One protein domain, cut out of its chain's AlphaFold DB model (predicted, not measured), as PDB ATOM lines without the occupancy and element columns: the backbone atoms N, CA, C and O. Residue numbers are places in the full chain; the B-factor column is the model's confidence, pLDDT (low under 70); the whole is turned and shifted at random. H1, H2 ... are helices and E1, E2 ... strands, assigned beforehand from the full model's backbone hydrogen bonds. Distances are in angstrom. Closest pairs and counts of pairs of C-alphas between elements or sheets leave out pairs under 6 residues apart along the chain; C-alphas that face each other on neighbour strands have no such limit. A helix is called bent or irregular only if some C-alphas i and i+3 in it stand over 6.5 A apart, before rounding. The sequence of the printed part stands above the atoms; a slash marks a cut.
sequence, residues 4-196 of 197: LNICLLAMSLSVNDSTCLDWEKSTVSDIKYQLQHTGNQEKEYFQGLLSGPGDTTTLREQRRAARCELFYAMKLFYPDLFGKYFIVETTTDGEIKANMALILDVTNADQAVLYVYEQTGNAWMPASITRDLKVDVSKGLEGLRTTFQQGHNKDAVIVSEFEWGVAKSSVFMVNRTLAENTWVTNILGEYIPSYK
ATOM      1  N   LEU A   4     -23.241  22.379  26.163       41.25
ATOM      2  CA  LEU A   4     -23.815  21.112  25.710       41.25
ATOM      3  C   LEU A   4     -22.962  19.889  26.101       41.25
ATOM      4  O   LEU A   4     -23.502  18.853  26.473       41.25
ATOM      5  N   ASN A   5     -21.630  20.021  26.065       36.19
ATOM      6  CA  ASN A   5     -20.712  18.941  26.435       36.19
ATOM      7  C   ASN A   5     -20.645  18.723  27.957       36.19
ATOM      8  O   ASN A   5     -20.400  17.602  28.391       36.19
ATOM      9  N   ILE A   6     -20.901  19.762  28.760       53.41
ATOM     10  CA  ILE A   6     -21.000  19.653  30.225       53.41
ATOM     11  C   ILE A   6     -22.297  18.927  30.600       53.41
ATOM     12  O   ILE A   6     -22.254  17.995  31.398       53.41
ATOM     13  N   CYS A   7     -23.421  19.265  29.959       44.97
ATOM     14  CA  CYS A   7     -24.695  18.571  30.174       44.97
ATOM     15  C   CYS A   7     -24.634  17.086  29.766       44.97
ATOM     16  O   CYS A   7     -25.148  16.232  30.483       44.97
ATOM     17  N   LEU A   8     -23.968  16.753  28.652       42.12
ATOM     18  CA  LEU A   8     -23.820  15.366  28.182       42.12
ATOM     19  C   LEU A   8     -22.899  14.507  29.065       42.12
ATOM     20  O   LEU A   8     -23.214  13.342  29.303       42.12
ATOM     21  N   LEU A   9     -21.796  15.060  29.588       41.84
ATOM     22  CA  LEU A   9     -20.949  14.347  30.558       41.84
ATOM     23  C   LEU A   9     -21.621  14.204  31.933       41.84
ATOM     24  O   LEU A   9     -21.405  13.219  32.631       41.84
ATOM     25  N   ALA A  10     -22.437  15.179  32.328       46.47
ATOM     26  CA  ALA A  10     -23.184  15.139  33.577       46.47
ATOM     27  C   ALA A  10     -24.292  14.074  33.580       46.47
ATOM     28  O   ALA A  10     -24.477  13.374  34.576       46.47
ATOM     29  N   MET A  11     -24.988  13.906  32.451       46.44
ATOM     30  CA  MET A  11     -26.028  12.886  32.296       46.44
ATOM     31  C   MET A  11     -25.468  11.457  32.399       46.44
ATOM     32  O   MET A  11     -26.118  10.598  32.989       46.44
ATOM     33  N   SER A  12     -24.241  11.196  31.926       45.97
ATOM     34  CA  SER A  12     -23.622   9.860  32.003       45.97
ATOM     35  C   SER A  12     -23.022   9.509  33.374       45.97
ATOM     36  O   SER A  12     -22.873   8.327  33.681       45.97
ATOM     37  N   LEU A  13     -22.725  10.502  34.223       47.12
ATOM     38  CA  LEU A  13     -22.182  10.302  35.576       47.12
ATOM     39  C   LEU A  13     -23.258  10.233  36.679       47.12
ATOM     40  O   LEU A  13     -22.961   9.764  37.777       47.12
ATOM     41  N   SER A  14     -24.495  10.675  36.418       53.72
ATOM     42  CA  SER A  14     -25.514  10.874  37.469       53.72
ATOM     43  C   SER A  14     -26.359   9.643  37.825       53.72
ATOM     44  O   SER A  14     -26.927   9.596  38.913       53.72
ATOM     45  N   VAL A  15     -26.413   8.605  36.982       53.44
ATOM     46  CA  VAL A  15     -27.317   7.445  37.178       53.44
ATOM     47  C   VAL A  15     -26.881   6.521  38.337       53.44
ATOM     48  O   VAL A  15     -27.632   5.642  38.760       53.44
ATOM     49  N   ASN A  16     -25.682   6.746  38.888       56.91
ATOM     50  CA  ASN A  16     -25.101   5.985  40.000       56.91
ATOM     51  C   ASN A  16     -24.839   6.829  41.265       56.91
ATOM     52  O   ASN A  16     -24.107   6.371  42.144       56.91
ATOM     53  N   ASP A  17     -25.403   8.039  41.394       71.88
ATOM     54  CA  ASP A  17     -25.314   8.786  42.661       71.88
ATOM     55  C   ASP A  17     -26.023   7.980  43.767       71.88
ATOM     56  O   ASP A  17     -27.201   7.624  43.659       71.88
ATOM     57  N   SER A  18     -25.298   7.650  44.838       80.00
ATOM     58  CA  SER A  18     -25.827   6.833  45.937       80.00
ATOM     59  C   SER A  18     -27.075   7.451  46.562       80.00
ATOM     60  O   SER A  18     -27.976   6.725  46.973       80.00
ATOM     61  N   THR A  19     -27.177   8.781  46.554       83.50
ATOM     62  CA  THR A  19     -28.333   9.501  47.088       83.50
ATOM     63  C   THR A  19     -29.594   9.199  46.296       83.50
ATOM     64  O   THR A  19     -30.628   8.896  46.888       83.50
ATOM     65  N   CYS A  20     -29.530   9.255  44.960       83.06
ATOM     66  CA  CYS A  20     -30.714   8.990  44.146       83.06
ATOM     67  C   CYS A  20     -31.120   7.510  44.219       83.06
ATOM     68  O   CYS A  20     -32.311   7.193  44.237       83.06
ATOM     69  N   LEU A  21     -30.148   6.601  44.362       82.19
ATOM     70  CA  LEU A  21     -30.417   5.185  44.612       82.19
ATOM     71  C   LEU A  21     -31.112   4.955  45.958       82.19
ATOM     72  O   LEU A  21     -32.064   4.174  46.025       82.19
ATOM     73  N   ASP A  22     -30.656   5.610  47.021       86.44
ATOM     74  CA  ASP A  22     -31.236   5.456  48.356       86.44
ATOM     75  C   ASP A  22     -32.607   6.132  48.464       86.44
ATOM     76  O   ASP A  22     -33.526   5.564  49.060       86.44
ATOM     77  N   TRP A  23     -32.801   7.261  47.782       89.38
ATOM     78  CA  TRP A  23     -34.109   7.896  47.613       89.38
ATOM     79  C   TRP A  23     -35.127   6.954  46.955       89.38
ATOM     80  O   TRP A  23     -36.250   6.768  47.445       89.38
ATOM     81  N   GLU A  24     -34.719   6.296  45.869       83.88
ATOM     82  CA  GLU A  24     -35.559   5.327  45.172       83.88
ATOM     83  C   GLU A  24     -35.885   4.117  46.053       83.88
ATOM     84  O   GLU A  24     -37.051   3.733  46.174       83.88
ATOM     85  N   LYS A  25     -34.882   3.550  46.737       83.94
ATOM     86  CA  LYS A  25     -35.089   2.434  47.676       83.94
ATOM     87  C   LYS A  25     -36.057   2.802  48.798       83.94
ATOM     88  O   LYS A  25     -36.932   1.995  49.103       83.94
ATOM     89  N   SER A  26     -35.913   3.993  49.383       86.62
ATOM     90  CA  SER A  26     -36.786   4.488  50.452       86.62
ATOM     91  C   SER A  26     -38.245   4.526  49.993       86.62
ATOM     92  O   SER A  26     -39.123   3.962  50.646       86.62
ATOM     93  N   THR A  27     -38.493   5.059  48.792       85.81
ATOM     94  CA  THR A  27     -39.859   5.132  48.255       85.81
ATOM     95  C   THR A  27     -40.445   3.749  47.958       85.81
ATOM     96  O   THR A  27     -41.590   3.466  48.301       85.81
ATOM     97  N   VAL A  28     -39.660   2.848  47.357       80.62
ATOM     98  CA  VAL A  28     -40.100   1.467  47.088       80.62
ATOM     99  C   VAL A  28     -40.380   0.704  48.386       80.62
ATOM    100  O   VAL A  28     -41.319  -0.092  48.437       80.62
ATOM    101  N   SER A  29     -39.576   0.923  49.428       82.19
ATOM    102  CA  SER A  29     -39.767   0.298  50.738       82.19
ATOM    103  C   SER A  29     -41.100   0.705  51.360       82.19
ATOM    104  O   SER A  29     -41.843  -0.157  51.826       82.19
ATOM    105  N   ASP A  30     -41.430   1.995  51.317       84.88
ATOM    106  CA  ASP A  30     -42.700   2.508  51.828       84.88
ATOM    107  C   ASP A  30     -43.908   1.973  51.035       84.88
ATOM    108  O   ASP A  30     -44.871   1.494  51.634       84.88
ATOM    109  N   ILE A  31     -43.825   1.916  49.699       79.81
ATOM    110  CA  ILE A  31     -44.872   1.308  48.855       79.81
ATOM    111  C   ILE A  31     -45.101  -0.167  49.228       79.81
ATOM    112  O   ILE A  31     -46.240  -0.610  49.388       79.81
ATOM    113  N   LYS A  32     -44.022  -0.945  49.393       76.69
ATOM    114  CA  LYS A  32     -44.108  -2.360  49.796       76.69
ATOM    115  C   LYS A  32     -44.705  -2.531  51.186       76.69
ATOM    116  O   LYS A  32     -45.484  -3.459  51.395       76.69
ATOM    117  N   TYR A  33     -44.336  -1.659  52.121       82.12
ATOM    118  CA  TYR A  33     -44.909  -1.663  53.458       82.12
ATOM    119  C   TYR A  33     -46.419  -1.423  53.393       82.12
ATOM    120  O   TYR A  33     -47.178  -2.215  53.948       82.12
ATOM    121  N   GLN A  34     -46.869  -0.411  52.647       77.19
ATOM    122  CA  GLN A  34     -48.296  -0.132  52.485       77.19
ATOM    123  C   GLN A  34     -49.046  -1.322  51.891       77.19
ATOM    124  O   GLN A  34     -50.035  -1.745  52.470       77.19
ATOM    125  N   LEU A  35     -48.531  -1.940  50.827       70.94
ATOM    126  CA  LEU A  35     -49.126  -3.124  50.191       70.94
ATOM    127  C   LEU A  35     -49.455  -4.276  51.147       70.94
ATOM    128  O   LEU A  35     -50.423  -5.009  50.939       70.94
ATOM    129  N   GLN A  36     -48.632  -4.466  52.174       73.75
ATOM    130  CA  GLN A  36     -48.843  -5.513  53.171       73.75
ATOM    131  C   GLN A  36     -49.941  -5.148  54.182       73.75
ATOM    132  O   GLN A  36     -50.507  -6.044  54.804       73.75
ATOM    133  N   HIS A  37     -50.270  -3.860  54.311       70.94
ATOM    134  CA  HIS A  37     -51.080  -3.307  55.397       70.94
ATOM    135  C   HIS A  37     -52.326  -2.519  54.932       70.94
ATOM    136  O   HIS A  37     -53.104  -2.091  55.780       70.94
ATOM    137  N   THR A  38     -52.561  -2.355  53.624       69.31
ATOM    138  CA  THR A  38     -53.721  -1.647  53.045       69.31
ATOM    139  C   THR A  38     -54.849  -2.569  52.553       69.31
ATOM    140  O   THR A  38     -54.674  -3.785  52.377       69.31
ATOM    141  N   GLY A  39     -56.044  -1.993  52.364       65.38
ATOM    142  CA  GLY A  39     -57.252  -2.698  51.920       65.38
ATOM    143  C   GLY A  39     -57.205  -3.113  50.441       65.38
ATOM    144  O   GLY A  39     -56.338  -2.693  49.678       65.38
ATOM    145  N   ASN A  40     -58.150  -3.954  50.002       63.06
ATOM    146  CA  ASN A  40     -58.121  -4.560  48.657       63.06
ATOM    147  C   ASN A  40     -58.153  -3.547  47.491       63.06
ATOM    148  O   ASN A  40     -57.507  -3.796  46.480       63.06
ATOM    149  N   GLN A  41     -58.845  -2.407  47.626       58.44
ATOM    150  CA  GLN A  41     -58.919  -1.382  46.567       58.44
ATOM    151  C   GLN A  41     -57.580  -0.670  46.326       58.44
ATOM    152  O   GLN A  41     -57.246  -0.331  45.196       58.44
ATOM    153  N   GLU A  42     -56.790  -0.472  47.379       62.69
ATOM    154  CA  GLU A  42     -55.475   0.163  47.286       62.69
ATOM    155  C   GLU A  42     -54.469  -0.824  46.670       62.69
ATOM    156  O   GLU A  42     -53.668  -0.458  45.807       62.69
ATOM    157  N   LYS A  43     -54.569  -2.110  47.044       63.19
ATOM    158  CA  LYS A  43     -53.708  -3.191  46.542       63.19
ATOM    159  C   LYS A  43     -53.708  -3.332  45.021       63.19
ATOM    160  O   LYS A  43     -52.636  -3.559  44.475       63.19
ATOM    161  N   GLU A  44     -54.843  -3.186  44.339       60.62
ATOM    162  CA  GLU A  44     -54.917  -3.326  42.872       60.62
ATOM    163  C   GLU A  44     -54.142  -2.217  42.138       60.62
ATOM    164  O   GLU A  44     -53.376  -2.501  41.216       60.62
ATOM    165  N   TYR A  45     -54.251  -0.965  42.597       60.56
ATOM    166  CA  TYR A  45     -53.484   0.158  42.044       60.56
ATOM    167  C   TYR A  45     -51.974  -0.013  42.280       60.56
ATOM    168  O   TYR A  45     -51.158   0.138  41.368       60.56
ATOM    169  N   PHE A  46     -51.589  -0.411  43.494       59.78
ATOM    170  CA  PHE A  46     -50.195  -0.681  43.845       59.78
ATOM    171  C   PHE A  46     -49.598  -1.881  43.100       59.78
ATOM    172  O   PHE A  46     -48.428  -1.856  42.714       59.78
ATOM    173  N   GLN A  47     -50.389  -2.937  42.898       61.22
ATOM    174  CA  GLN A  47     -49.993  -4.066  42.068       61.22
ATOM    175  C   GLN A  47     -49.774  -3.600  40.628       61.22
ATOM    176  O   GLN A  47     -48.769  -3.986  40.051       61.22
ATOM    177  N   GLY A  48     -50.595  -2.701  40.079       56.53
ATOM    178  CA  GLY A  48     -50.346  -2.086  38.767       56.53
ATOM    179  C   GLY A  48     -49.006  -1.339  38.672       56.53
ATOM    180  O   GLY A  48     -48.262  -1.542  37.714       56.53
ATOM    181  N   LEU A  49     -48.644  -0.559  39.699       56.03
ATOM    182  CA  LEU A  49     -47.362   0.165  39.784       56.03
ATOM    183  C   LEU A  49     -46.134  -0.757  39.889       56.03
ATOM    184  O   LEU A  49     -45.051  -0.396  39.429       56.03
ATOM    185  N   LEU A  50     -46.285  -1.933  40.506       55.91
ATOM    186  CA  LEU A  50     -45.202  -2.910  40.670       55.91
ATOM    187  C   LEU A  50     -45.207  -4.041  39.630       55.91
ATOM    188  O   LEU A  50     -44.220  -4.767  39.554       55.91
ATOM    189  N   SER A  51     -46.291  -4.211  38.866       47.50
ATOM    190  CA  SER A  51     -46.550  -5.399  38.028       47.50
ATOM    191  C   SER A  51     -46.972  -5.064  36.590       47.50
ATOM    192  O   SER A  51     -47.467  -5.944  35.889       47.50
ATOM    193  N   GLY A  52     -46.826  -3.809  36.148       44.88
ATOM    194  CA  GLY A  52     -47.229  -3.369  34.808       44.88
ATOM    195  C   GLY A  52     -46.612  -4.194  33.656       44.88
ATOM    196  O   GLY A  52     -45.544  -4.779  33.819       44.88
ATOM    197  N   PRO A  53     -47.264  -4.239  32.474       37.72
ATOM    198  CA  PRO A  53     -46.883  -5.099  31.342       37.72
ATOM    199  C   PRO A  53     -45.676  -4.602  30.518       37.72
ATOM    200  O   PRO A  53     -45.313  -5.228  29.525       37.72
ATOM    201  N   GLY A  54     -45.041  -3.498  30.915       48.09
ATOM    202  CA  GLY A  54     -43.668  -3.180  30.518       48.09
ATOM    203  C   GLY A  54     -42.723  -3.737  31.576       48.09
ATOM    204  O   GLY A  54     -43.050  -3.650  32.754       48.09
ATOM    205  N   ASP A  55     -41.588  -4.321  31.177       44.84
ATOM    206  CA  ASP A  55     -40.614  -4.904  32.110       44.84
ATOM    207  C   ASP A  55     -40.426  -3.973  33.321       44.84
ATOM    208  O   ASP A  55     -39.992  -2.829  33.177       44.84
ATOM    209  N   THR A  56     -40.848  -4.430  34.506       48.78
ATOM    210  CA  THR A  56     -40.847  -3.656  35.766       48.78
ATOM    211  C   THR A  56     -39.483  -3.027  36.066       48.78
ATOM    212  O   THR A  56     -39.379  -2.002  36.745       48.78
ATOM    213  N   THR A  57     -38.435  -3.616  35.497       55.50
ATOM    214  CA  THR A  57     -37.066  -3.117  35.473       55.50
ATOM    215  C   THR A  57     -36.965  -1.762  34.766       55.50
ATOM    216  O   THR A  57     -36.446  -0.814  35.348       55.50
ATOM    217  N   THR A  58     -37.555  -1.622  33.579       50.78
ATOM    218  CA  THR A  58     -37.504  -0.421  32.731       50.78
ATOM    219  C   THR A  58     -38.219   0.772  33.364       50.78
ATOM    220  O   THR A  58     -37.674   1.873  33.382       50.78
ATOM    221  N   LEU A  59     -39.410   0.578  33.943       54.84
ATOM    222  CA  LEU A  59     -40.136   1.658  34.633       54.84
ATOM    223  C   LEU A  59     -39.377   2.142  35.877       54.84
ATOM    224  O   LEU A  59     -39.262   3.343  36.130       54.84
ATOM    225  N   ARG A  60     -38.796   1.204  36.636       65.44
ATOM    226  CA  ARG A  60     -37.952   1.515  37.795       65.44
ATOM    227  C   ARG A  60     -36.665   2.236  37.393       65.44
ATOM    228  O   ARG A  60     -36.185   3.095  38.130       65.44
ATOM    229  N   GLU A  61     -36.080   1.878  36.258       66.81
ATOM    230  CA  GLU A  61     -34.896   2.539  35.707       66.81
ATOM    231  C   GLU A  61     -35.205   3.948  35.207       66.81
ATOM    232  O   GLU A  61     -34.464   4.867  35.542       66.81
ATOM    233  N   GLN A  62     -36.322   4.149  34.507       68.69
ATOM    234  CA  GLN A  62     -36.765   5.472  34.055       68.69
ATOM    235  C   GLN A  62     -37.032   6.417  35.228       68.69
ATOM    236  O   GLN A  62     -36.537   7.542  35.241       68.69
ATOM    237  N   ARG A  63     -37.744   5.950  36.260       73.19
ATOM    238  CA  ARG A  63     -37.985   6.729  37.483       73.19
ATOM    239  C   ARG A  63     -36.682   7.098  38.187       73.19
ATOM    240  O   ARG A  63     -36.496   8.239  38.605       73.19
ATOM    241  N   ARG A  64     -35.780   6.125  38.322       75.62
ATOM    242  CA  ARG A  64     -34.460   6.343  38.915       75.62
ATOM    243  C   ARG A  64     -33.684   7.389  38.126       75.62
ATOM    244  O   ARG A  64     -33.173   8.316  38.738       75.62
ATOM    245  N   ALA A  65     -33.634   7.262  36.802       78.06
ATOM    246  CA  ALA A  65     -32.970   8.221  35.932       78.06
ATOM    247  C   ALA A  65     -33.552   9.628  36.123       78.06
ATOM    248  O   ALA A  65     -32.802  10.537  36.458       78.06
ATOM    249  N   ALA A  66     -34.879   9.782  36.064       79.50
ATOM    250  CA  ALA A  66     -35.544  11.070  36.261       79.50
ATOM    251  C   ALA A  66     -35.236  11.705  37.631       79.50
ATOM    252  O   ALA A  66     -35.006  12.910  37.716       79.50
ATOM    253  N   ARG A  67     -35.182  10.915  38.711       83.94
ATOM    254  CA  ARG A  67     -34.809  11.406  40.051       83.94
ATOM    255  C   ARG A  67     -33.334  11.766  40.167       83.94
ATOM    256  O   ARG A  67     -33.009  12.765  40.803       83.94
ATOM    257  N   CYS A  68     -32.442  10.976  39.573       85.75
ATOM    258  CA  CYS A  68     -31.019  11.306  39.531       85.75
ATOM    259  C   CYS A  68     -30.780  12.589  38.710       85.75
ATOM    260  O   CYS A  68     -29.999  13.441  39.131       85.75
ATOM    261  N   GLU A  69     -31.496  12.772  37.597       86.19
ATOM    262  CA  GLU A  69     -31.480  13.996  36.788       86.19
ATOM    263  C   GLU A  69     -31.999  15.207  37.571       86.19
ATOM    264  O   GLU A  69     -31.351  16.254  37.564       86.19
ATOM    265  N   LEU A  70     -33.121  15.070  38.290       89.06
ATOM    266  CA  LEU A  70     -33.646  16.128  39.158       89.06
ATOM    267  C   LEU A  70     -32.634  16.496  40.242       89.06
ATOM    268  O   LEU A  70     -32.315  17.668  40.422       89.06
ATOM    269  N   PHE A  71     -32.090  15.498  40.938       88.12
ATOM    270  CA  PHE A  71     -31.105  15.723  41.988       88.12
ATOM    271  C   PHE A  71     -29.861  16.432  41.446       88.12
ATOM    272  O   PHE A  71     -29.369  17.374  42.066       88.12
ATOM    273  N   TYR A  72     -29.386  16.047  40.259       86.88
ATOM    274  CA  TYR A  72     -28.294  16.739  39.582       86.88
ATOM    275  C   TYR A  72     -28.654  18.192  39.237       86.88
ATOM    276  O   TYR A  72     -27.867  19.097  39.518       86.88
ATOM    277  N   ALA A  73     -29.844  18.435  38.680       88.75
ATOM    278  CA  ALA A  73     -30.322  19.782  38.381       88.75
ATOM    279  C   ALA A  73     -30.395  20.648  39.651       88.75
ATOM    280  O   ALA A  73     -29.983  21.807  39.629       88.75
ATOM    281  N   MET A  74     -30.837  20.089  40.779       90.00
ATOM    282  CA  MET A  74     -30.800  20.767  42.079       90.00
ATOM    283  C   MET A  74     -29.372  21.163  42.465       90.00
ATOM    284  O   MET A  74     -29.137  22.334  42.751       90.00
ATOM    285  N   LYS A  75     -28.402  20.235  42.383       86.38
ATOM    286  CA  LYS A  75     -26.986  20.540  42.677       86.38
ATOM    287  C   LYS A  75     -26.424  21.637  41.767       86.38
ATOM    288  O   LYS A  75     -25.590  22.425  42.203       86.38
ATOM    289  N   LEU A  76     -26.834  21.645  40.498       87.31
ATOM    290  CA  LEU A  76     -26.328  22.568  39.486       87.31
ATOM    291  C   LEU A  76     -26.884  23.985  39.665       87.31
ATOM    292  O   LEU A  76     -26.125  24.950  39.589       87.31
ATOM    293  N   PHE A  77     -28.197  24.112  39.857       88.12
ATOM    294  CA  PHE A  77     -28.871  25.412  39.915       88.12
ATOM    295  C   PHE A  77     -28.869  26.023  41.319       88.12
ATOM    296  O   PHE A  77     -28.788  27.244  41.440       88.12
ATOM    297  N   TYR A  78     -28.922  25.198  42.368       86.06
ATOM    298  CA  TYR A  78     -28.970  25.643  43.762       86.06
ATOM    299  C   TYR A  78     -28.065  24.762  44.645       86.06
ATOM    300  O   TYR A  78     -28.550  23.935  45.420       86.06
ATOM    301  N   PRO A  79     -26.736  24.938  44.557       80.06
ATOM    302  CA  PRO A  79     -25.765  24.114  45.281       80.06
ATOM    303  C   PRO A  79     -25.842  24.234  46.813       80.06
ATOM    304  O   PRO A  79     -25.229  23.427  47.499       80.06
ATOM    305  N   ASP A  80     -26.589  25.198  47.353       78.81
ATOM    306  CA  ASP A  80     -26.709  25.430  48.800       78.81
ATOM    307  C   ASP A  80     -27.925  24.729  49.445       78.81
ATOM    308  O   ASP A  80     -28.078  24.773  50.661       78.81
ATOM    309  N   LEU A  81     -28.759  24.025  48.664       72.88
ATOM    310  CA  LEU A  81     -29.986  23.333  49.113       72.88
ATOM    311  C   LEU A  81     -29.777  22.204  50.143       72.88
ATOM    312  O   LEU A  81     -30.742  21.621  50.626       72.88
ATOM    313  N   PHE A  82     -28.542  21.809  50.454       67.19
ATOM    314  CA  PHE A  82     -28.268  20.548  51.152       67.19
ATOM    315  C   PHE A  82     -28.470  20.586  52.672       67.19
ATOM    316  O   PHE A  82     -27.929  19.726  53.347       67.19
ATOM    317  N   GLY A  83     -29.216  21.535  53.237       82.88
ATOM    318  CA  GLY A  83     -29.572  21.520  54.659       82.88
ATOM    319  C   GLY A  83     -30.612  20.440  54.969       82.88
ATOM    320  O   GLY A  83     -30.329  19.242  54.933       82.88
ATOM    321  N   LYS A  84     -31.844  20.860  55.257       90.94
ATOM    322  CA  LYS A  84     -33.009  19.980  55.372       90.94
ATOM    323  C   LYS A  84     -34.039  20.417  54.342       90.94
ATOM    324  O   LYS A  84     -34.470  21.564  54.363       90.94
ATOM    325  N   TYR A  85     -34.463  19.500  53.482       93.50
ATOM    326  CA  TYR A  85     -35.446  19.810  52.450       93.50
ATOM    327  C   TYR A  85     -36.397  18.647  52.202       93.50
ATOM    328  O   TYR A  85     -36.082  17.481  52.453       93.50
ATOM    329  N   PHE A  86     -37.571  18.981  51.683       94.69
ATOM    330  CA  PHE A  86     -38.570  18.017  51.257       94.69
ATOM    331  C   PHE A  86     -38.779  18.119  49.754       94.69
ATOM    332  O   PHE A  86     -38.824  19.216  49.209       94.69
ATOM    333  N   ILE A  87     -38.937  16.981  49.088       94.19
ATOM    334  CA  ILE A  87     -39.340  16.928  47.683       94.19
ATOM    335  C   ILE A  87     -40.750  16.358  47.618       94.19
ATOM    336  O   ILE A  87     -40.983  15.251  48.104       94.19
ATOM    337  N   VAL A  88     -41.669  17.107  47.012       93.06
ATOM    338  CA  VAL A  88     -43.029  16.668  46.698       93.06
ATOM    339  C   VAL A  88     -43.132  16.401  45.200       93.06
ATOM    340  O   VAL A  88     -42.966  17.306  44.382       93.06
ATOM    341  N   GLU A  89     -43.403  15.148  44.852       89.00
ATOM    342  CA  GLU A  89     -43.625  14.678  43.485       89.00
ATOM    343  C   GLU A  89     -45.107  14.310  43.331       89.00
ATOM    344  O   GLU A  89     -45.659  13.578  44.157       89.00
ATOM    345  N   THR A  90     -45.757  14.775  42.265       80.56
ATOM    346  CA  THR A  90     -47.123  14.358  41.902       80.56
ATOM    347  C   THR A  90     -47.090  13.445  40.682       80.56
ATOM    348  O   THR A  90     -46.389  13.748  39.717       80.56
ATOM    349  N   THR A  91     -47.856  12.353  40.696       68.62
ATOM    350  CA  THR A  91     -47.910  11.381  39.590       68.62
ATOM    351  C   THR A  91     -49.344  11.161  39.118       68.62
ATOM    352  O   THR A  91     -50.181  10.689  39.892       68.62
ATOM    353  N   THR A  92     -49.622  11.456  37.849       57.34
ATOM    354  CA  THR A  92     -50.950  11.276  37.238       57.34
ATOM    355  C   THR A  92     -51.157   9.831  36.766       57.34
ATOM    356  O   THR A  92     -50.260   9.228  36.182       57.34
ATOM    357  N   ASP A  93     -52.341   9.264  37.019       52.41
ATOM    358  CA  ASP A  93     -52.810   7.970  36.482       52.41
ATOM    359  C   ASP A  93     -51.897   6.745  36.700       52.41
ATOM    360  O   ASP A  93     -51.944   5.774  35.949       52.41
ATOM    361  N   GLY A  94     -51.060   6.743  37.743       44.03
ATOM    362  CA  GLY A  94     -50.165   5.606  38.018       44.03
ATOM    363  C   GLY A  94     -49.006   5.466  37.028       44.03
ATOM    364  O   GLY A  94     -48.166   4.583  37.188       44.03
ATOM    365  N   GLU A  95     -48.891   6.374  36.061       41.75
ATOM    366  CA  GLU A  95     -47.636   6.624  35.379       41.75
ATOM    367  C   GLU A  95     -46.854   7.628  36.228       41.75
ATOM    368  O   GLU A  95     -47.344   8.704  36.575       41.75
ATOM    369  N   ILE A  96     -45.610   7.303  36.581       48.19
ATOM    370  CA  ILE A  96     -44.705   8.275  37.205       48.19
ATOM    371  C   ILE A  96     -44.246   9.244  36.108       48.19
ATOM    372  O   ILE A  96     -43.102   9.229  35.665       48.19
ATOM    373  N   LYS A  97     -45.170  10.067  35.615       49.78
ATOM    374  CA  LYS A  97     -44.879  11.258  34.824       49.78
ATOM    375  C   LYS A  97     -44.618  12.377  35.816       49.78
ATOM    376  O   LYS A  97     -45.502  13.172  36.126       49.78
ATOM    377  N   ALA A  98     -43.417  12.377  36.388       56.22
ATOM    378  CA  ALA A  98     -42.950  13.470  37.224       56.22
ATOM    379  C   ALA A  98     -42.656  14.671  36.313       56.22
ATOM    380  O   ALA A  98     -41.516  14.929  35.963       56.22
ATOM    381  N   ASN A  99     -43.698  15.384  35.884       70.94
ATOM    382  CA  ASN A  99     -43.522  16.612  35.107       70.94
ATOM    383  C   ASN A  99     -43.221  17.808  36.011       70.94
ATOM    384  O   ASN A  99     -42.800  18.846  35.516       70.94
ATOM    385  N   MET A 100     -43.465  17.671  37.316       83.31
ATOM    386  CA  MET A 100     -43.268  18.716  38.305       83.31
ATOM    387  C   MET A 100     -42.721  18.119  39.601       83.31
ATOM    388  O   MET A 100     -43.173  17.064  40.053       83.31
ATOM    389  N   ALA A 101     -41.763  18.818  40.199       90.62
ATOM    390  CA  ALA A 101     -41.269  18.554  41.539       90.62
ATOM    391  C   ALA A 101     -41.214  19.869  42.318       90.62
ATOM    392  O   ALA A 101     -40.720  20.884  41.823       90.62
ATOM    393  N   LEU A 102     -41.725  19.839  43.542       92.94
ATOM    394  CA  LEU A 102     -41.710  20.965  44.466       92.94
ATOM    395  C   LEU A 102     -40.681  20.670  45.558       92.94
ATOM    396  O   LEU A 102     -40.824  19.693  46.291       92.94
ATOM    397  N   ILE A 103     -39.637  21.487  45.655       94.12
ATOM    398  CA  ILE A 103     -38.560  21.330  46.632       94.12
ATOM    399  C   ILE A 103     -38.746  22.404  47.694       94.12
ATOM    400  O   ILE A 103     -38.553  23.585  47.421       94.12
ATOM    401  N   LEU A 104     -39.116  21.994  48.900       94.19
ATOM    402  CA  LEU A 104     -39.255  22.870  50.054       94.19
ATOM    403  C   LEU A 104     -37.973  22.808  50.891       94.19
ATOM    404  O   LEU A 104     -37.763  21.845  51.628       94.19
ATOM    405  N   ASP A 105     -37.123  23.821  50.764       93.00
ATOM    406  CA  ASP A 105     -35.911  24.004  51.565       93.00
ATOM    407  C   ASP A 105     -36.237  24.720  52.878       93.00
ATOM    408  O   ASP A 105     -36.799  25.819  52.880       93.00
ATOM    409  N   VAL A 106     -35.901  24.094  54.002       88.31
ATOM    410  CA  VAL A 106     -36.267  24.552  55.342       88.31
ATOM    411  C   VAL A 106     -35.066  25.244  55.972       88.31
ATOM    412  O   VAL A 106     -34.243  24.629  56.649       88.31
ATOM    413  N   THR A 107     -34.969  26.551  55.744       76.62
ATOM    414  CA  THR A 107     -33.825  27.353  56.206       76.62
ATOM    415  C   THR A 107     -33.854  27.636  57.711       76.62
ATOM    416  O   THR A 107     -32.808  27.667  58.361       76.62
ATOM    417  N   ASN A 108     -35.046  27.813  58.288       69.50
ATOM    418  CA  ASN A 108     -35.292  27.883  59.727       69.50
ATOM    419  C   ASN A 108     -36.744  27.453  60.023       69.50
ATOM    420  O   ASN A 108     -37.505  27.166  59.102       69.50
ATOM    421  N   ALA A 109     -37.125  27.373  61.302       63.59
ATOM    422  CA  ALA A 109     -38.430  26.841  61.714       63.59
ATOM    423  C   ALA A 109     -39.647  27.586  61.119       63.59
ATOM    424  O   ALA A 109     -40.713  26.987  61.030       63.59
ATOM    425  N   ASP A 110     -39.477  28.841  60.678       66.12
ATOM    426  CA  ASP A 110     -40.569  29.719  60.229       66.12
ATOM    427  C   ASP A 110     -40.391  30.262  58.795       66.12
ATOM    428  O   ASP A 110     -41.239  31.017  58.306       66.12
ATOM    429  N   GLN A 111     -39.295  29.915  58.113       80.94
ATOM    430  CA  GLN A 111     -38.965  30.376  56.766       80.94
ATOM    431  C   GLN A 111     -38.491  29.206  55.910       80.94
ATOM    432  O   GLN A 111     -37.426  28.612  56.130       80.94
ATOM    433  N   ALA A 112     -39.273  28.936  54.874       89.06
ATOM    434  CA  ALA A 112     -38.922  28.000  53.828       89.06
ATOM    435  C   ALA A 112     -38.766  28.715  52.482       89.06
ATOM    436  O   ALA A 112     -39.359  29.772  52.231       89.06
ATOM    437  N   VAL A 113     -37.972  28.114  51.602       91.88
ATOM    438  CA  VAL A 113     -37.899  28.486  50.191       91.88
ATOM    439  C   VAL A 113     -38.445  27.326  49.377       91.88
ATOM    440  O   VAL A 113     -38.009  26.189  49.529       91.88
ATOM    441  N   LEU A 114     -39.413  27.610  48.516       92.81
ATOM    442  CA  LEU A 114     -39.992  26.631  47.613       92.81
ATOM    443  C   LEU A 114     -39.427  26.831  46.214       92.81
ATOM    444  O   LEU A 114     -39.588  27.894  45.614       92.81
ATOM    445  N   TYR A 115     -38.794  25.795  45.690       93.44
ATOM    446  CA  TYR A 115     -38.311  25.736  44.322       93.44
ATOM    447  C   TYR A 115     -39.230  24.826  43.524       93.44
ATOM    448  O   TYR A 115     -39.485  23.688  43.916       93.44
ATOM    449  N   VAL A 116     -39.715  25.315  42.391       92.19
ATOM    450  CA  VAL A 116     -40.527  24.526  41.469       92.19
ATOM    451  C   VAL A 116     -39.654  24.118  40.306       92.19
ATOM    452  O   VAL A 116     -39.029  24.964  39.666       92.19
ATOM    453  N   TYR A 117     -39.620  22.823  40.038       91.88
ATOM    454  CA  TYR A 117     -38.956  22.242  38.888       91.88
ATOM    455  C   TYR A 117     -39.993  21.629  37.969       91.88
ATOM    456  O   TYR A 117     -40.920  20.970  38.436       91.88
ATOM    457  N   GLU A 118     -39.798  21.813  36.670       88.75
ATOM    458  CA  GLU A 118     -40.611  21.187  35.637       88.75
ATOM    459  C   GLU A 118     -39.727  20.377  34.691       88.75
ATOM    460  O   GLU A 118     -38.600  20.772  34.365       88.75
ATOM    461  N   GLN A 119     -40.235  19.229  34.251       82.88
ATOM    462  CA  GLN A 119     -39.552  18.398  33.274       82.88
ATOM    463  C   GLN A 119     -39.915  18.879  31.864       82.88
ATOM    464  O   GLN A 119     -41.058  18.777  31.423       82.88
ATOM    465  N   THR A 120     -38.930  19.409  31.139       78.81
ATOM    466  CA  THR A 120     -39.070  19.790  29.728       78.81
ATOM    467  C   THR A 120     -38.269  18.810  28.874       78.81
ATOM    468  O   THR A 120     -37.038  18.860  28.830       78.81
ATOM    469  N   GLY A 121     -38.959  17.887  28.200       76.62
ATOM    470  CA  GLY A 121     -38.301  16.762  27.528       76.62
ATOM    471  C   GLY A 121     -37.662  15.818  28.551       76.62
ATOM    472  O   GLY A 121     -38.350  15.344  29.444       76.62
ATOM    473  N   ASN A 122     -36.351  15.581  28.440       73.56
ATOM    474  CA  ASN A 122     -35.583  14.734  29.369       73.56
ATOM    475  C   ASN A 122     -34.736  15.559  30.356       73.56
ATOM    476  O   ASN A 122     -33.703  15.095  30.822       73.56
ATOM    477  N   ALA A 123     -35.089  16.822  30.599       81.19
ATOM    478  CA  ALA A 123     -34.315  17.696  31.474       81.19
ATOM    479  C   ALA A 123     -35.214  18.384  32.497       81.19
ATOM    480  O   ALA A 123     -36.278  18.907  32.161       81.19
ATOM    481  N   TRP A 124     -34.744  18.417  33.740       87.75
ATOM    482  CA  TRP A 124     -35.361  19.174  34.819       87.75
ATOM    483  C   TRP A 124     -34.851  20.606  34.818       87.75
ATOM    484  O   TRP A 124     -33.646  20.849  34.916       87.75
ATOM    485  N   MET A 125     -35.781  21.552  34.738       88.75
ATOM    486  CA  MET A 125     -35.482  22.977  34.703       88.75
ATOM    487  C   MET A 125     -36.191  23.692  35.856       88.75
ATOM    488  O   MET A 125     -37.351  23.379  36.139       88.75
ATOM    489  N   PRO A 126     -35.540  24.664  36.519       91.75
ATOM    490  CA  PRO A 126     -36.222  25.523  37.475       91.75
ATOM    491  C   PRO A 126     -37.305  26.343  36.765       91.75
ATOM    492  O   PRO A 126     -37.016  27.031  35.786       91.75
ATOM    493  N   ALA A 127     -38.532  26.289  37.274       90.12
ATOM    494  CA  ALA A 127     -39.680  27.016  36.744       90.12
ATOM    495  C   ALA A 127     -39.981  28.279  37.565       90.12
ATOM    496  O   ALA A 127     -40.179  29.358  37.009       90.12
ATOM    497  N   SER A 128     -39.988  28.174  38.897       91.50
ATOM    498  CA  SER A 128     -40.207  29.322  39.785       91.50
ATOM    499  C   SER A 128     -39.577  29.120  41.164       91.50
ATOM    500  O   SER A 128     -39.198  28.008  41.533       91.50
ATOM    501  N   ILE A 129     -39.435  30.218  41.912       92.19
ATOM    502  CA  ILE A 129     -38.961  30.221  43.298       92.19
ATOM    503  C   ILE A 129     -39.884  31.118  44.118       92.19
ATOM    504  O   ILE A 129     -40.077  32.282  43.762       92.19
ATOM    505  N   THR A 130     -40.370  30.608  45.244       91.56
ATOM    506  CA  THR A 130     -41.089  31.387  46.256       91.56
ATOM    507  C   THR A 130     -40.268  31.404  47.535       91.56
ATOM    508  O   THR A 130     -39.895  30.360  48.064       91.56
ATOM    509  N   ARG A 131     -39.941  32.603  48.016       90.44
ATOM    510  CA  ARG A 131     -39.143  32.820  49.231       90.44
ATOM    511  C   ARG A 131     -40.044  33.219  50.393       90.44
ATOM    512  O   ARG A 131     -41.158  33.684  50.168       90.44
ATOM    513  N   ASP A 132     -39.527  33.066  51.609       86.75
ATOM    514  CA  ASP A 132     -40.193  33.479  52.849       86.75
ATOM    515  C   ASP A 132     -41.567  32.815  53.053       86.75
ATOM    516  O   ASP A 132     -42.505  33.413  53.590       86.75
ATOM    517  N   LEU A 133     -41.685  31.555  52.620       87.75
ATOM    518  CA  LEU A 133     -42.893  30.755  52.782       87.75
ATOM    519  C   LEU A 133     -43.063  30.388  54.256       87.75
ATOM    520  O   LEU A 133     -42.194  29.758  54.862       87.75
ATOM    521  N   LYS A 134     -44.207  30.782  54.820       86.56
ATOM    522  CA  LYS A 134     -44.606  30.435  56.185       86.56
ATOM    523  C   LYS A 134     -45.310  29.091  56.166       86.56
ATOM    524  O   LYS A 134     -46.512  29.015  55.915       86.56
ATOM    525  N   VAL A 135     -44.546  28.039  56.408       84.62
ATOM    526  CA  VAL A 135     -45.027  26.663  56.380       84.62
ATOM    527  C   VAL A 135     -44.497  25.933  57.612       84.62
ATOM    528  O   VAL A 135     -43.294  25.891  57.846       84.62
ATOM    529  N   ASP A 136     -45.409  25.353  58.394       86.38
ATOM    530  CA  ASP A 136     -45.064  24.531  59.555       86.38
ATOM    531  C   ASP A 136     -44.809  23.081  59.117       86.38
ATOM    532  O   ASP A 136     -45.733  22.327  58.798       86.38
ATOM    533  N   VAL A 137     -43.531  22.702  59.108       86.81
ATOM    534  CA  VAL A 137     -43.043  21.339  58.833       86.81
ATOM    535  C   VAL A 137     -42.496  20.657  60.084       86.81
ATOM    536  O   VAL A 137     -41.762  19.675  59.975       86.81
ATOM    537  N   SER A 138     -42.818  21.148  61.284       80.56
ATOM    538  CA  SER A 138     -42.288  20.610  62.547       80.56
ATOM    539  C   SER A 138     -42.557  19.111  62.725       80.56
ATOM    540  O   SER A 138     -41.720  18.388  63.263       80.56
ATOM    541  N   LYS A 139     -43.690  18.624  62.201       81.12
ATOM    542  CA  LYS A 139     -44.071  17.202  62.183       81.12
ATOM    543  C   LYS A 139     -43.480  16.404  61.010       81.12
ATOM    544  O   LYS A 139     -43.669  15.195  60.926       81.12
ATOM    545  N   GLY A 140     -42.761  17.054  60.096       87.69
ATOM    546  CA  GLY A 140     -42.154  16.432  58.920       87.69
ATOM    547  C   GLY A 140     -43.178  15.683  58.068       87.69
ATOM    548  O   GLY A 140     -44.107  16.286  57.527       87.69
ATOM    549  N   LEU A 141     -42.986  14.364  57.947       93.25
ATOM    550  CA  LEU A 141     -43.875  13.473  57.195       93.25
ATOM    551  C   LEU A 141     -45.010  12.865  58.041       93.25
ATOM    552  O   LEU A 141     -45.871  12.161  57.506       93.25
ATOM    553  N   GLU A 142     -45.015  13.097  59.355       89.44
ATOM    554  CA  GLU A 142     -46.048  12.581  60.249       89.44
ATOM    555  C   GLU A 142     -47.402  13.239  59.949       89.44
ATOM    556  O   GLU A 142     -47.509  14.453  59.789       89.44
ATOM    557  N   GLY A 143     -48.459  12.426  59.881       86.44
ATOM    558  CA  GLY A 143     -49.824  12.919  59.680       86.44
ATOM    559  C   GLY A 143     -50.157  13.356  58.252       86.44
ATOM    560  O   GLY A 143     -51.254  13.853  58.026       86.44
ATOM    561  N   LEU A 144     -49.264  13.146  57.276       92.56
ATOM    562  CA  LEU A 144     -49.577  13.417  55.866       92.56
ATOM    563  C   LEU A 144     -50.637  12.462  55.296       92.56
ATOM    564  O   LEU A 144     -51.359  12.817  54.370       92.56
ATOM    565  N   ARG A 145     -50.739  11.250  55.848       89.94
ATOM    566  CA  ARG A 145     -51.692  10.224  55.412       89.94
ATOM    567  C   ARG A 145     -52.989  10.271  56.209       89.94
ATOM    568  O   ARG A 145     -52.972  10.419  57.427       89.94
ATOM    569  N   THR A 146     -54.090  10.008  55.521       88.75
ATOM    570  CA  THR A 146     -55.408   9.723  56.088       88.75
ATOM    571  C   THR A 146     -56.045   8.511  55.399       88.75
ATOM    572  O   THR A 146     -55.492   7.955  54.447       88.75
ATOM    573  N   THR A 147     -57.195   8.069  55.904       82.94
ATOM    574  CA  THR A 147     -57.939   6.936  55.347       82.94
ATOM    575  C   THR A 147     -58.493   7.236  53.954       82.94
ATOM    576  O   THR A 147     -58.816   8.378  53.618       82.94
ATOM    577  N   PHE A 148     -58.629   6.187  53.139       72.69
ATOM    578  CA  PHE A 148     -59.246   6.270  51.820       72.69
ATOM    579  C   PHE A 148     -60.641   6.913  51.917       72.69
ATOM    580  O   PHE A 148     -61.443   6.530  52.765       72.69
ATOM    581  N   GLN A 149     -60.925   7.875  51.032       74.00
ATOM    582  CA  GLN A 149     -62.112   8.761  51.012       74.00
ATOM    583  C   GLN A 149     -62.070   9.998  51.920       74.00
ATOM    584  O   GLN A 149     -62.883  10.892  51.704       74.00
ATOM    585  N   GLN A 150     -61.132  10.093  52.863       83.69
ATOM    586  CA  GLN A 150     -60.907  11.319  53.644       83.69
ATOM    587  C   GLN A 150     -59.776  12.188  53.077       83.69
ATOM    588  O   GLN A 150     -59.522  13.261  53.609       83.69
ATOM    589  N   GLY A 151     -59.058  11.719  52.050       84.88
ATOM    590  CA  GLY A 151     -57.942  12.464  51.470       84.88
ATOM    591  C   GLY A 151     -58.293  13.291  50.231       84.88
ATOM    592  O   GLY A 151     -59.246  12.998  49.507       84.88
ATOM    593  N   HIS A 152     -57.447  14.287  49.957       83.62
ATOM    594  CA  HIS A 152     -57.703  15.385  49.007       83.62
ATOM    595  C   HIS A 152     -57.036  15.204  47.652       83.62
ATOM    596  O   HIS A 152     -57.449  15.790  46.653       83.62
ATOM    597  N   ASN A 153     -55.975  14.407  47.598       83.81
ATOM    598  CA  ASN A 153     -55.178  14.274  46.394       83.81
ATOM    599  C   ASN A 153     -55.914  13.454  45.328       83.81
ATOM    600  O   ASN A 153     -56.302  12.308  45.555       83.81
ATOM    601  N   LYS A 154     -56.091  14.031  44.137       77.44
ATOM    602  CA  LYS A 154     -56.605  13.287  42.973       77.44
ATOM    603  C   LYS A 154     -55.554  12.337  42.408       77.44
ATOM    604  O   LYS A 154     -55.881  11.212  42.044       77.44
ATOM    605  N   ASP A 155     -54.313  12.800  42.404       79.25
ATOM    606  CA  ASP A 155     -53.136  12.090  41.925       79.25
ATOM    607  C   ASP A 155     -52.387  11.454  43.089       79.25
ATOM    608  O   ASP A 155     -52.508  11.909  44.228       79.25
ATOM    609  N   ALA A 156     -51.580  10.427  42.828       81.25
ATOM    610  CA  ALA A 156     -50.669   9.949  43.857       81.25
ATOM    611  C   ALA A 156     -49.588  11.010  44.134       81.25
ATOM    612  O   ALA A 156     -49.122  11.706  43.227       81.25
ATOM    613  N   VAL A 157     -49.217  11.141  45.404       86.69
ATOM    614  CA  VAL A 157     -48.238  12.120  45.882       86.69
ATOM    615  C   VAL A 157     -47.131  11.373  46.607       86.69
ATOM    616  O   VAL A 157     -47.395  10.528  47.459       86.69
ATOM    617  N   ILE A 158     -45.883  11.687  46.286       89.06
ATOM    618  CA  ILE A 158     -44.720  11.229  47.040       89.06
ATOM    619  C   ILE A 158     -44.117  12.433  47.733       89.06
ATOM    620  O   ILE A 158     -43.859  13.447  47.093       89.06
ATOM    621  N   VAL A 159     -43.847  12.299  49.026       93.62
ATOM    622  CA  VAL A 159     -43.107  13.301  49.788       93.62
ATOM    623  C   VAL A 159     -41.880  12.637  50.373       93.62
ATOM    624  O   VAL A 159     -41.991  11.655  51.103       93.62
ATOM    625  N   SER A 160     -40.705  13.144  50.021       94.38
ATOM    626  CA  SER A 160     -39.421  12.604  50.468       94.38
ATOM    627  C   SER A 160     -38.665  13.631  51.290       94.38
ATOM    628  O   SER A 160     -38.540  14.778  50.873       94.38
ATOM    629  N   GLU A 161     -38.156  13.215  52.445       94.62
ATOM    630  CA  GLU A 161     -37.337  14.041  53.329       94.62
ATOM    631  C   GLU A 161     -35.857  13.779  53.074       94.62
ATOM    632  O   GLU A 161     -35.407  12.629  52.985       94.62
ATOM    633  N   PHE A 162     -35.098  14.864  53.018       93.06
ATOM    634  CA  PHE A 162     -33.656  14.846  52.898       93.06
ATOM    635  C   PHE A 162     -33.012  15.685  53.985       93.06
ATOM    636  O   PHE A 162     -33.534  16.716  54.410       93.06
ATOM    637  N   GLU A 163     -31.823  15.255  54.377       91.44
ATOM    638  CA  GLU A 163     -30.976  15.984  55.306       91.44
ATOM    639  C   GLU A 163     -29.521  15.813  54.874       91.44
ATOM    640  O   GLU A 163     -29.081  14.682  54.637       91.44
ATOM    641  N   TRP A 164     -28.778  16.912  54.751       88.88
ATOM    642  CA  TRP A 164     -27.370  16.900  54.343       88.88
ATOM    643  C   TRP A 164     -27.143  16.202  53.001       88.88
ATOM    644  O   TRP A 164     -26.156  15.499  52.799       88.88
ATOM    645  N   GLY A 165     -28.105  16.368  52.087       85.69
ATOM    646  CA  GLY A 165     -28.098  15.728  50.773       85.69
ATOM    647  C   GLY A 165     -28.298  14.215  50.801       85.69
ATOM    648  O   GLY A 165     -27.988  13.569  49.811       85.69
ATOM    649  N   VAL A 166     -28.802  13.642  51.898       88.38
ATOM    650  CA  VAL A 166     -29.096  12.207  52.029       88.38
ATOM    651  C   VAL A 166     -30.599  11.999  52.169       88.38
ATOM    652  O   VAL A 166     -31.237  12.651  52.994       88.38
ATOM    653  N   ALA A 167     -31.163  11.062  51.404       90.38
ATOM    654  CA  ALA A 167     -32.568  10.678  51.531       90.38
ATOM    655  C   ALA A 167     -32.809   9.947  52.862       90.38
ATOM    656  O   ALA A 167     -32.210   8.900  53.117       90.38
ATOM    657  N   LYS A 168     -33.686  10.488  53.711       92.56
ATOM    658  CA  LYS A 168     -33.995   9.935  55.040       92.56
ATOM    659  C   LYS A 168     -35.230   9.054  55.022       92.56
ATOM    660  O   LYS A 168     -35.214   7.943  55.543       92.56
ATOM    661  N   SER A 169     -36.298   9.548  54.414       92.38
ATOM    662  CA  SER A 169     -37.605   8.903  54.426       92.38
ATOM    663  C   SER A 169     -38.400   9.320  53.192       92.38
ATOM    664  O   SER A 169     -38.110  10.329  52.549       92.38
ATOM    665  N   SER A 170     -39.368   8.495  52.815       91.25
ATOM    666  CA  SER A 170     -40.279   8.776  51.715       91.25
ATOM    667  C   SER A 170     -41.643   8.208  52.050       91.25
ATOM    668  O   SER A 170     -41.756   7.074  52.513       91.25
ATOM    669  N   VAL A 171     -42.666   9.022  51.837       91.44
ATOM    670  CA  VAL A 171     -44.061   8.703  52.097       91.44
ATOM    671  C   VAL A 171     -44.796   8.792  50.772       91.44
ATOM    672  O   VAL A 171     -44.958   9.871  50.203       91.44
ATOM    673  N   PHE A 172     -45.244   7.643  50.273       86.38
ATOM    674  CA  PHE A 172     -46.164   7.555  49.148       86.38
ATOM    675  C   PHE A 172     -47.616   7.660  49.633       86.38
ATOM    676  O   PHE A 172     -47.998   7.016  50.610       86.38
ATOM    677  N   MET A 173     -48.438   8.451  48.960       87.38
ATOM    678  CA  MET A 173     -49.867   8.610  49.222       87.38
ATOM    679  C   MET A 173     -50.614   8.311  47.930       87.38
ATOM    680  O   MET A 173     -50.455   9.028  46.942       87.38
ATOM    681  N   VAL A 174     -51.429   7.253  47.927       80.88
ATOM    682  CA  VAL A 174     -52.348   6.976  46.809       80.88
ATOM    683  C   VAL A 174     -53.411   8.060  46.719       80.88
ATOM    684  O   VAL A 174     -53.590   8.856  47.645       80.88
ATOM    685  N   ASN A 175     -54.141   8.088  45.610       80.50
ATOM    686  CA  ASN A 175     -55.285   8.973  45.460       80.50
ATOM    687  C   ASN A 175     -56.224   8.901  46.681       80.50
ATOM    688  O   ASN A 175     -56.519   7.831  47.211       80.50
ATOM    689  N   ARG A 176     -56.717  10.063  47.110       84.88
ATOM    690  CA  ARG A 176     -57.639  10.247  48.238       84.88
ATOM    691  C   ARG A 176     -57.106   9.776  49.594       84.88
ATOM    692  O   ARG A 176     -57.899   9.350  50.434       84.88
ATOM    693  N   THR A 177     -55.795   9.877  49.823       88.75
ATOM    694  CA  THR A 177     -55.165   9.546  51.122       88.75
ATOM    695  C   THR A 177     -54.240  10.626  51.678       88.75
ATOM    696  O   THR A 177     -53.748  10.480  52.791       88.75
ATOM    697  N   LEU A 178     -54.025  11.734  50.969       90.75
ATOM    698  CA  LEU A 178     -53.360  12.921  51.507       90.75
ATOM    699  C   LEU A 178     -54.325  13.678  52.428       90.75
ATOM    700  O   LEU A 178     -55.386  14.107  51.974       90.75
ATOM    701  N   ALA A 179     -53.956  13.845  53.696       91.38
ATOM    702  CA  ALA A 179     -54.744  14.573  54.685       91.38
ATOM    703  C   ALA A 179     -54.876  16.068  54.329       91.38
ATOM    704  O   ALA A 179     -53.908  16.684  53.874       91.38
ATOM    705  N   GLU A 180     -56.056  16.658  54.558       88.81
ATOM    706  CA  GLU A 180     -56.235  18.111  54.423       88.81
ATOM    707  C   GLU A 180     -55.530  18.905  55.526       88.81
ATOM    708  O   GLU A 180     -55.174  18.384  56.585       88.81
ATOM    709  N   ASN A 181     -55.333  20.198  55.258       87.00
ATOM    710  CA  ASN A 181     -54.702  21.161  56.161       87.00
ATOM    711  C   ASN A 181     -53.260  20.786  56.552       87.00
ATOM    712  O   ASN A 181     -52.765  21.179  57.609       87.00
ATOM    713  N   THR A 182     -52.570  20.041  55.686       91.12
ATOM    714  CA  THR A 182     -51.136  19.771  55.801       91.12
ATOM    715  C   THR A 182     -50.336  20.823  55.039       91.12
ATOM    716  O   THR A 182     -50.822  21.455  54.097       91.12
ATOM    717  N   TRP A 183     -49.062  20.984  55.398       90.69
ATOM    718  CA  TRP A 183     -48.157  21.837  54.631       90.69
ATOM    719  C   TRP A 183     -48.063  21.396  53.161       90.69
ATOM    720  O   TRP A 183     -47.980  22.244  52.278       90.69
ATOM    721  N   VAL A 184     -48.166  20.088  52.893       92.56
ATOM    722  CA  VAL A 184     -48.172  19.512  51.542       92.56
ATOM    723  C   VAL A 184     -49.408  19.948  50.760       92.56
ATOM    724  O   VAL A 184     -49.273  20.422  49.636       92.56
ATOM    725  N   THR A 185     -50.611  19.844  51.337       90.00
ATOM    726  CA  THR A 185     -51.831  20.322  50.659       90.00
ATOM    727  C   THR A 185     -51.799  21.822  50.413       90.00
ATOM    728  O   THR A 185     -52.262  22.265  49.366       90.00
ATOM    729  N   ASN A 186     -51.207  22.596  51.326       88.56
ATOM    730  CA  ASN A 186     -51.100  24.045  51.177       88.56
ATOM    731  C   ASN A 186     -50.195  24.410  49.993       88.56
ATOM    732  O   ASN A 186     -50.627  25.160  49.119       88.56
ATOM    733  N   ILE A 187     -48.990  23.829  49.912       89.75
ATOM    734  CA  ILE A 187     -48.092  24.097  48.779       89.75
ATOM    735  C   ILE A 187     -48.665  23.550  47.470       89.75
ATOM    736  O   ILE A 187     -48.618  24.234  46.457       89.75
ATOM    737  N   LEU A 188     -49.274  22.358  47.462       88.31
ATOM    738  CA  LEU A 188     -49.877  21.811  46.244       88.31
ATOM    739  C   LEU A 188     -51.041  22.677  45.767       88.31
ATOM    740  O   LEU A 188     -51.163  22.915  44.569       88.31
ATOM    741  N   GLY A 189     -51.852  23.199  46.688       84.38
ATOM    742  CA  GLY A 189     -52.933  24.125  46.380       84.38
ATOM    743  C   GLY A 189     -52.443  25.379  45.659       84.38
ATOM    744  O   GLY A 189     -53.124  25.856  44.760       84.38
ATOM    745  N   GLU A 190     -51.259  25.907  45.972       82.38
ATOM    746  CA  GLU A 190     -50.728  27.097  45.296       82.38
ATOM    747  C   GLU A 190     -50.433  26.870  43.804       82.38
ATOM    748  O   GLU A 190     -50.717  27.758  42.995       82.38
ATOM    749  N   TYR A 191     -49.943  25.681  43.433       78.62
ATOM    750  CA  TYR A 191     -49.415  25.389  42.090       78.62
ATOM    751  C   TYR A 191     -50.301  24.476  41.247       78.62
ATOM    752  O   TYR A 191     -50.255  24.523  40.019       78.62
ATOM    753  N   ILE A 192     -51.137  23.667  41.889       78.19
ATOM    754  CA  ILE A 192     -52.030  22.724  41.232       78.19
ATOM    755  C   ILE A 192     -53.458  23.072  41.663       78.19
ATOM    756  O   ILE A 192     -53.900  22.668  42.738       78.19
ATOM    757  N   PRO A 193     -54.228  23.805  40.831       69.50
ATOM    758  CA  PRO A 193     -55.558  24.291  41.203       69.50
ATOM    759  C   PRO A 193     -56.535  23.201  41.656       69.50
ATOM    760  O   PRO A 193     -57.462  23.497  42.400       69.50
ATOM    761  N   SER A 194     -56.336  21.945  41.242       66.12
ATOM    762  CA  SER A 194     -57.152  20.809  41.684       66.12
ATOM    763  C   SER A 194     -56.996  20.456  43.167       66.12
ATOM    764  O   SER A 194     -57.817  19.692  43.665       66.12
ATOM    765  N   TYR A 195     -55.981  21.003  43.844       72.81
ATOM    766  CA  TYR A 195     -55.751  20.893  45.286       72.81
ATOM    767  C   TYR A 195     -56.278  22.115  46.060       72.81
ATOM    768  O   TYR A 195     -56.209  22.137  47.288       72.81
ATOM    769  N   LYS A 196     -56.824  23.132  45.370       64.88
ATOM    770  CA  LYS A 196     -57.598  24.206  46.007       64.88
ATOM    771  C   LYS A 196     -59.037  23.715  46.198       64.88
ATOM    772  O   LYS A 196     -59.853  23.876  45.290       64.88
TER     773      LYS A 196
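This is residues 4 to 196 of the 197 residues of an uncharacterized protein of Chitinophaga sp. ysch24 (UniProt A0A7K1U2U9). A twisted sheet of six strands has two long helices, H2 and H4, packed on one of its faces, H2 over the edge strand E6 and H4 over E4 and E3 at the other edge. The short helix H5 is on the opposite face, and the long link of residues 134 to 155 loops past that same side. H1 and H3 extend the helical side at its two ends, and the turn of residues 53 to 58 sticks out. The printed part has 193 residues, with H1 to H4 first, then E1 to E6, then H5; the sheet order is E4, E3, E2, E1, E5, E6, all antiparallel, and the class is mixed, helices and strands. The whole is compact, with a radius of gyration of the C-alphas of 16.2 A and spans of 49 by 43 by 28 A.

In the sheet, E1, residues 84 to 91, E2, residues 100 to 108, E3, residues 111 to 120, and E4, residues 123 to 133, form a meander, each strand the antiparallel neighbour of the one before. N 88 and O 102 are 2.8 A apart between E1 and E2, N 103 and O 115 2.8 A between E2 and E3, and N 114 and O 130 2.8 A between E3 and E4, each within hydrogen-bond range. E5, residues 156 to 163, is antiparallel to E1, with N 87 and O 160 at 2.9 A. E6, residues 166 to 173, forms a hairpin with E5, with N 168 and O 161 at 2.8 A. H2, residues 18 to 37, is on the sheet at a height of 5.9 A, over E6; the closest C-alphas of the two are those of Thr 27 and Ser 170, 5.0 A apart. On the local plane H2 and E6 stand at 31 degrees, only just slantwise. H4, residues 56 to 77, is on the same face at a height of 8.7 A, over E4 and E3; its closest C-alphas to E4 are those of Leu 70 and Trp 124, 5.6 A apart. H2 and H4 touch at Cys 20 and Cys 68, their closest C-alphas, 5.2 A apart, with a steep tilt of 48 degrees, opposite ways. H1, residues 4 to 16, touches H4 with residues 11 to 16 alone, closest at the C-alphas of Val 15 and Ala 65, 5.8 A. H3, residues 40 to 51, makes a helical hairpin with H2, closest at the C-alphas of Leu 35 and Lys 43, 5.9 A, with a shallow tilt of 34 degrees, only just short of steep. H5, residues 183 to 191, is on the opposite face from H2 and H4; its closest C-alphas to E1 are those of Val 184 and Val 88, 7.6 A apart. Every O i to N i+4 pair is within hydrogen-bond range in H4; the counts are 6 of 9 in H1, 15 of 16 in H2, 7 of 8 in H3 and 4 of 5 in H5.

H1 begins at C-alpha 4, (-23.815, 21.112, 25.710), and is irregular, but only just: C-alphas 13 and 16 are 6.8 A apart. From first to last C-alpha, H2 measures 28.8 A and H4 31.7 A; E3 measures 29.0 A and E4 26.4 A. H4 ends at C-alpha 77, (-28.871, 25.412, 39.915). H5 ends at C-alpha 191, (-49.415, 25.389, 42.090).

The two C-alphas farthest apart are those of Asn 5 and Gly 39, at 49.5 A. The printed part has no cut. The link from E4 to E5, with 22 residues, is long. The mean pLDDT of the printed part is 77.3; 53 residues are under 70, among them residues 4 to 16, 38 to 62 and 91 to 98.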